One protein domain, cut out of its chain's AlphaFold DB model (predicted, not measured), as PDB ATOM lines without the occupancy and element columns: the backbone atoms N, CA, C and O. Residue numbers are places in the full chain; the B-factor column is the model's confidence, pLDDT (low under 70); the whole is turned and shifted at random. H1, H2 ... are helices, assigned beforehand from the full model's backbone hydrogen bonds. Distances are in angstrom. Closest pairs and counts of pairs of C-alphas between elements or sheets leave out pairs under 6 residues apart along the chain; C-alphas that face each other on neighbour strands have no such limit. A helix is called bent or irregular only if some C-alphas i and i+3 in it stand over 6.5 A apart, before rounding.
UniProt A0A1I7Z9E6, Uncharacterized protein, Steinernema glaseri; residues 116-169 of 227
ATOM      1  N   THR A 116     172.876 135.188 182.893       77.06
ATOM      2  CA  THR A 116     171.430 135.154 183.194       77.06
ATOM      3  C   THR A 116     171.099 135.571 184.628       77.06
ATOM      4  O   THR A 116     170.096 136.255 184.861       77.06
ATOM      5  N   ALA A 117     171.936 135.212 185.607       74.69
ATOM      6  CA  ALA A 117     171.768 135.627 187.000       74.69
ATOM      7  C   ALA A 117     171.985 137.141 187.181       74.69
ATOM      8  O   ALA A 117     171.213 137.802 187.884       74.69
ATOM      9  N   TYR A 118     172.995 137.698 186.508       78.19
ATOM     10  CA  TYR A 118     173.286 139.132 186.508       78.19
ATOM     11  C   TYR A 118     172.156 139.925 185.845       78.19
ATOM     12  O   TYR A 118     171.619 140.858 186.451       78.19
ATOM     13  N   CYS A 119     171.733 139.502 184.651       82.94
ATOM     14  CA  CYS A 119     170.640 140.116 183.905       82.94
ATOM     15  C   CYS A 119     169.358 140.131 184.743       82.94
ATOM     16  O   CYS A 119     168.744 141.176 184.926       82.94
ATOM     17  N   ARG A 120     168.997 139.003 185.367       82.12
ATOM     18  CA  ARG A 120     167.802 138.905 186.220       82.12
ATOM     19  C   ARG A 120     167.848 139.852 187.417       82.12
ATOM     20  O   ARG A 120     166.846 140.491 187.721       82.12
ATOM     21  N   LYS A 121     169.000 139.955 188.082       79.06
ATOM     22  CA  LYS A 121     169.181 140.807 189.266       79.06
ATOM     23  C   LYS A 121     169.120 142.299 188.932       79.06
ATOM     24  O   LYS A 121     168.610 143.080 189.730       79.06
ATOM     25  N   HIS A 122     169.662 142.704 187.784       80.69
ATOM     26  CA  HIS A 122     169.807 144.115 187.420       80.69
ATOM     27  C   HIS A 122     168.743 144.631 186.440       80.69
ATOM     28  O   HIS A 122     168.694 145.839 186.205       80.69
ATOM     29  N   LYS A 123     167.845 143.763 185.952       83.94
ATOM     30  CA  LYS A 123     166.749 144.104 185.031       83.94
ATOM     31  C   LYS A 123     165.877 145.264 185.509       83.94
ATOM     32  O   LYS A 123     165.662 146.209 184.761       83.94
ATOM     33  N   GLU A 124     165.434 145.253 186.764       78.81
ATOM     34  CA  GLU A 124     164.583 146.333 187.296       78.81
ATOM     35  C   GLU A 124     165.314 147.684 187.331       78.81
ATOM     36  O   GLU A 124     164.737 148.736 187.050       78.81
ATOM     37  N   ARG A 125     166.617 147.669 187.650       77.88
ATOM     38  CA  ARG A 125     167.454 148.876 187.636       77.88
ATOM     39  C   ARG A 125     167.651 149.376 186.206       77.88
ATOM     40  O   ARG A 125     167.632 150.582 185.989       77.88
ATOM     41  N   PHE A 126     167.812 148.466 185.251       83.69
ATOM     42  CA  PHE A 126     167.924 148.776 183.828       83.69
ATOM     43  C   PHE A 126     166.659 149.441 183.276       83.69
ATOM     44  O   PHE A 126     166.743 150.544 182.738       83.69
ATOM     45  N   GLU A 127     165.490 148.842 183.505       83.81
ATOM     46  CA  GLU A 127     164.191 149.389 183.086       83.81
ATOM     47  C   GLU A 127     163.908 150.766 183.702       83.81
ATOM     48  O   GLU A 127     163.253 151.604 183.089       83.81
ATOM     49  N   PHE A 128     164.419 151.028 184.907       80.44
ATOM     50  CA  PHE A 128     164.264 152.326 185.550       80.44
ATOM     51  C   PHE A 128     165.242 153.370 185.004       80.44
ATOM     52  O   PHE A 128     164.822 154.484 184.691       80.44
ATOM     53  N   VAL A 129     166.538 153.053 184.946       82.19
ATOM     54  CA  VAL A 129     167.615 154.025 184.692       82.19
ATOM     55  C   VAL A 129     167.756 154.340 183.204       82.19
ATOM     56  O   VAL A 129     167.886 155.506 182.830       82.19
ATOM     57  N   CYS A 130     167.705 153.318 182.355       84.75
ATOM     58  CA  CYS A 130     168.156 153.419 180.973       84.75
ATOM     59  C   CYS A 130     167.188 154.055 179.966       84.75
ATOM     60  O   CYS A 130     167.694 154.562 178.968       84.75
ATOM     61  N   PRO A 131     165.861 154.162 180.197       86.25
ATOM     62  CA  PRO A 131     165.000 154.934 179.298       86.25
ATOM     63  C   PRO A 131     165.384 156.419 179.210       86.25
ATOM     64  O   PRO A 131     165.247 157.032 178.156       86.25
ATOM     65  N   LYS A 132     165.855 157.020 180.315       82.94
ATOM     66  CA  LYS A 132     166.305 158.425 180.368       82.94
ATOM     67  C   LYS A 132     167.463 158.598 181.364       82.94
ATOM     68  O   LYS A 132     167.226 159.102 182.464       82.94
ATOM     69  N   PRO A 133     168.706 158.230 181.005       78.06
ATOM     70  CA  PRO A 133     169.854 158.303 181.914       78.06
ATOM     71  C   PRO A 133     170.252 159.749 182.257       78.06
ATOM     72  O   PRO A 133     170.764 160.010 183.340       78.06
ATOM     73  N   LEU A 134     169.928 160.720 181.398       83.50
ATOM     74  CA  LEU A 134     170.236 162.140 181.627       83.50
ATOM     75  C   LEU A 134     169.436 162.775 182.779       83.50
ATOM     76  O   LEU A 134     169.770 163.856 183.251       83.50
ATOM     77  N   ARG A 135     168.373 162.116 183.262       77.44
ATOM     78  CA  ARG A 135     167.513 162.663 184.324       77.44
ATOM     79  C   ARG A 135     168.174 162.678 185.704       77.44
ATOM     80  O   ARG A 135     167.607 163.238 186.635       77.44
ATOM     81  N   PHE A 136     169.316 162.008 185.855       76.69
ATOM     82  CA  PHE A 136     169.960 161.791 187.148       76.69
ATOM     83  C   PHE A 136     170.967 162.883 187.540       76.69
ATOM     84  O   PHE A 136     171.675 162.715 188.529       76.69
ATOM     85  N   GLY A 137     171.004 164.014 186.823       80.31
ATOM     86  CA  GLY A 137     171.764 165.206 187.213       80.31
ATOM     87  C   GLY A 137     173.255 164.925 187.408       80.31
ATOM     88  O   GLY A 137     173.973 164.695 186.445       80.31
ATOM     89  N   SER A 138     173.720 164.921 188.658       79.00
ATOM     90  CA  SER A 138     175.115 164.608 188.999       79.00
ATOM     91  C   SER A 138     175.512 163.144 188.778       79.00
ATOM     92  O   SER A 138     176.698 162.862 188.807       79.00
ATOM     93  N   TYR A 139     174.554 162.228 188.585       70.69
ATOM     94  CA  TYR A 139     174.805 160.786 188.419       70.69
ATOM     95  C   TYR A 139     174.640 160.290 186.975       70.69
ATOM     96  O   TYR A 139     174.310 159.124 186.727       70.69
ATOM     97  N   VAL A 140     174.729 161.201 186.006       75.88
ATOM     98  CA  VAL A 140     174.496 160.885 184.591       75.88
ATOM     99  C   VAL A 140     175.565 159.940 184.057       75.88
ATOM    100  O   VAL A 140     175.219 158.957 183.401       75.88
ATOM    101  N   ASP A 141     176.831 160.179 184.390       71.06
ATOM    102  CA  ASP A 141     177.947 159.365 183.906       71.06
ATOM    103  C   ASP A 141     177.844 157.925 184.427       71.06
ATOM    104  O   ASP A 141     177.991 156.965 183.669       71.06
ATOM    105  N   GLU A 142     177.466 157.740 185.694       71.50
ATOM    106  CA  GLU A 142     177.243 156.423 186.286       71.50
ATOM    107  C   GLU A 142     176.009 155.725 185.710       71.50
ATOM    108  O   GLU A 142     176.014 154.499 185.545       71.50
ATOM    109  N   ALA A 143     174.946 156.477 185.409       76.31
ATOM    110  CA  ALA A 143     173.742 155.948 184.779       76.31
ATOM    111  C   ALA A 143     174.039 155.445 183.360       76.31
ATOM    112  O   ALA A 143     173.682 154.313 183.031       76.31
ATOM    113  N   VAL A 144     174.744 156.240 182.550       83.19
ATOM    114  CA  VAL A 144     175.167 155.860 181.194       83.19
ATOM    115  C   VAL A 144     176.110 154.658 181.248       83.19
ATOM    116  O   VAL A 144     175.855 153.660 180.575       83.19
ATOM    117  N   ALA A 145     177.126 154.691 182.115       75.25
ATOM    118  CA  ALA A 145     178.070 153.587 182.288       75.25
ATOM    119  C   ALA A 145     177.399 152.295 182.782       75.25
ATOM    120  O   ALA A 145     177.866 151.189 182.514       75.25
ATOM    121  N   PHE A 146     176.317 152.389 183.556       82.38
ATOM    122  CA  PHE A 146     175.525 151.219 183.930       82.38
ATOM    123  C   PHE A 146     174.744 150.657 182.734       82.38
ATOM    124  O   PHE A 146     174.739 149.442 182.537       82.38
ATOM    125  N   CYS A 147     174.115 151.514 181.929       83.94
ATOM    126  CA  CYS A 147     173.321 151.086 180.778       83.94
ATOM    127  C   CYS A 147     174.166 150.403 179.700       83.94
ATOM    128  O   CYS A 147     173.772 149.344 179.213       83.94
ATOM    129  N   THR A 148     175.349 150.946 179.392       83.19
ATOM    130  CA  THR A 148     176.290 150.337 178.438       83.19
ATOM    131  C   THR A 148     176.777 148.972 178.927       83.19
ATOM    132  O   THR A 148     176.728 147.996 178.179       83.19
ATOM    133  N   ARG A 149     177.152 148.860 180.210       78.81
ATOM    134  CA  ARG A 149     177.551 147.582 180.827       78.81
ATOM    135  C   ARG A 149     176.432 146.545 180.812       78.81
ATOM    136  O   ARG A 149     176.688 145.382 180.521       78.81
ATOM    137  N   TYR A 150     175.202 146.947 181.126       80.69
ATOM    138  CA  TYR A 150     174.072 146.022 181.145       80.69
ATOM    139  C   TYR A 150     173.723 145.528 179.735       80.69
ATOM    140  O   TYR A 150     173.572 144.325 179.546       80.69
ATOM    141  N   GLN A 151     173.667 146.412 178.732       81.31
ATOM    142  CA  GLN A 151     173.423 146.016 177.338       81.31
ATOM    143  C   GLN A 151     174.532 145.115 176.783       81.31
ATOM    144  O   GLN A 151     174.233 144.152 176.083       81.31
ATOM    145  N   GLY A 152     175.793 145.363 177.150       79.50
ATOM    146  CA  GLY A 152     176.918 144.514 176.751       79.50
ATOM    147  C   GLY A 152     176.891 143.098 177.345       79.50
ATOM    148  O   GLY A 152     177.521 142.197 176.792       79.50
ATOM    149  N   LYS A 153     176.176 142.887 178.460       78.62
ATOM    150  CA  LYS A 153     176.018 141.575 179.123       78.62
ATOM    151  C   LYS A 153     174.668 140.912 178.822       78.62
ATOM    152  O   LYS A 153     174.564 139.694 178.918       78.62
ATOM    153  N   CYS A 154     173.652 141.699 178.470       82.50
ATOM    154  CA  CYS A 154     172.263 141.271 178.307       82.50
ATOM    155  C   CYS A 154     171.653 141.868 177.018       82.50
ATOM    156  O   CYS A 154     170.807 142.764 177.108       82.50
ATOM    157  N   PRO A 155     172.058 141.400 175.821       77.75
ATOM    158  CA  PRO A 155     171.599 141.967 174.548       77.75
ATOM    159  C   PRO A 155     170.110 141.707 174.258       77.75
ATOM    160  O   PRO A 155     169.489 142.463 173.517       77.75
ATOM    161  N   ASP A 156     169.515 140.681 174.877       75.88
ATOM    162  CA  ASP A 156     168.144 140.233 174.588       75.88
ATOM    163  C   ASP A 156     167.041 141.114 175.208       75.88
ATOM    164  O   ASP A 156     165.855 140.891 174.961       75.88
ATOM    165  N   VAL A 157     167.390 142.087 176.059       74.06
ATOM    166  CA  VAL A 157     166.407 142.896 176.800       74.06
ATOM    167  C   VAL A 157     166.175 144.235 176.088       74.06
ATOM    168  O   VAL A 157     167.037 145.115 176.167       74.06
ATOM    169  N   PRO A 158     165.013 144.443 175.436       78.44
ATOM    170  CA  PRO A 158     164.717 145.705 174.769       78.44
ATOM    171  C   PRO A 158     164.520 146.835 175.784       78.44
ATOM    172  O   PRO A 158     163.977 146.640 176.875       78.44
ATOM    173  N   LEU A 159     164.957 148.037 175.405       78.06
ATOM    174  CA  LEU A 159     164.794 149.238 176.217       78.06
ATOM    175  C   LEU A 159     163.312 149.659 176.232       78.06
ATOM    176  O   LEU A 159     162.727 149.810 175.157       78.06
ATOM    177  N   PRO A 160     162.690 149.879 177.404       74.12
ATOM    178  CA  PRO A 160     161.345 150.443 177.464       74.12
ATOM    179  C   PRO A 160     161.315 151.858 176.863       74.12
ATOM    180  O   PRO A 160     162.194 152.668 177.158       74.12
ATOM    181  N   SER A 161     160.298 152.167 176.050       67.31
ATOM    182  CA  SER A 161     160.110 153.497 175.438       67.31
ATOM    183  C   SER A 161     159.783 154.583 176.466       67.31
ATOM    184  O   SER A 161     160.170 155.739 176.299       67.31
ATOM    185  N   ASP A 162     159.103 154.198 177.545       67.94
ATOM    186  CA  ASP A 162     158.654 155.089 178.610       67.94
ATOM    187  C   ASP A 162     159.342 154.786 179.941       67.94
ATOM    188  O   ASP A 162     159.847 153.689 180.190       67.94
ATOM    189  N   ILE A 163     159.355 155.784 180.831       62.78
ATOM    190  CA  ILE A 163     159.881 155.619 182.188       62.78
ATOM    191  C   ILE A 163     158.988 154.618 182.919       62.78
ATOM    192  O   ILE A 163     157.889 154.964 183.353       62.78
ATOM    193  N   VAL A 164     159.481 153.394 183.104       64.38
ATOM    194  CA  VAL A 164     158.831 152.432 183.988       64.38
ATOM    195  C   VAL A 164     158.939 152.990 185.411       64.38
ATOM    196  O   VAL A 164     160.056 153.248 185.882       64.38
ATOM    197  N   PRO A 165     157.815 153.226 186.115       60.88
ATOM    198  CA  PRO A 165     157.860 153.613 187.513       60.88
ATOM    199  C   PRO A 165     158.650 152.551 188.264       60.88
ATOM    200  O   PRO A 165     158.381 151.360 188.103       60.88
ATOM    201  N   TYR A 166     159.619 152.968 189.082       53.44
ATOM    202  CA  TYR A 166     160.319 152.027 189.945       53.44
ATOM    203  C   TYR A 166     159.267 151.297 190.778       53.44
ATOM    204  O   TYR A 166     158.629 151.904 191.648       53.44
ATOM    205  N   LYS A 167     159.063 150.005 190.497       56.94
ATOM    206  CA  LYS A 167     158.316 149.117 191.377       56.94
ATOM    207  C   LYS A 167     159.152 149.050 192.638       56.94
ATOM    208  O   LYS A 167     160.089 148.263 192.717       56.94
ATOM    209  N   LYS A 168     158.883 149.956 193.588       50.91
ATOM    210  CA  LYS A 168     159.499 149.893 194.911       50.91
ATOM    211  C   LYS A 168     159.322 148.447 195.345       50.91
ATOM    212  O   LYS A 168     158.166 148.007 195.382       50.91
ATOM    213  N   PRO A 169     160.408 147.701 195.619       46.62
ATOM    214  CA  PRO A 169     160.239 146.377 196.156       46.62
ATOM    215  C   PRO A 169     159.334 146.549 197.369       46.62
ATOM    216  O   PRO A 169     159.502 147.527 198.113       46.62
TER     217      PRO A 169
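Overview. This is residues 116 to 169 of the 227 residues of an uncharacterized protein of Steinernema glaseri (UniProt A0A1I7Z9E6). Two helices, H1 and H2, lie side by side as a short helical hairpin, and a tail without named elements, residues 154 to 169, crosses to the side of H1 away from H2. H2 starts with a sharp turn, a kink of 130 degrees near residue 140, before its long part runs back along H1. The printed part has 54 residues, is all helix by class with no named strand, and is compact, with a radius of gyration of the C-alphas of 10.7 A and spans of 30 by 22 by 20 A.

Along the chain. H1, residues 116 to 129, begins at C-alpha 116 (171.430, 135.154, 183.194) and measures 19.3 A. It is irregular: C-alphas 121 and 124 are 7.5 A apart. H2, residues 133 to 153, measures 18.0 A and ends at C-alpha 153 (176.018, 141.575, 179.123). It is irregular too: C-alphas 135 and 138 are 9.1 A apart.

Arrangement. H1 and H2 touch, their closest C-alphas, of Val 129 and Ala 143, 6.4 A apart. They form a helical hairpin over a tight link, at a shallow tilt of 27 degrees, opposite ways. O i to N i+4 pairs are within hydrogen-bond range in 8 of 10 cases in H1 and 11 of 17 in H2.

Size, cuts and confidence. The farthest C-alphas, of Thr 116 and Gly 137, are 30.3 A apart. The printed part has no cut. Residues 161 to 169 have pLDDT under 70.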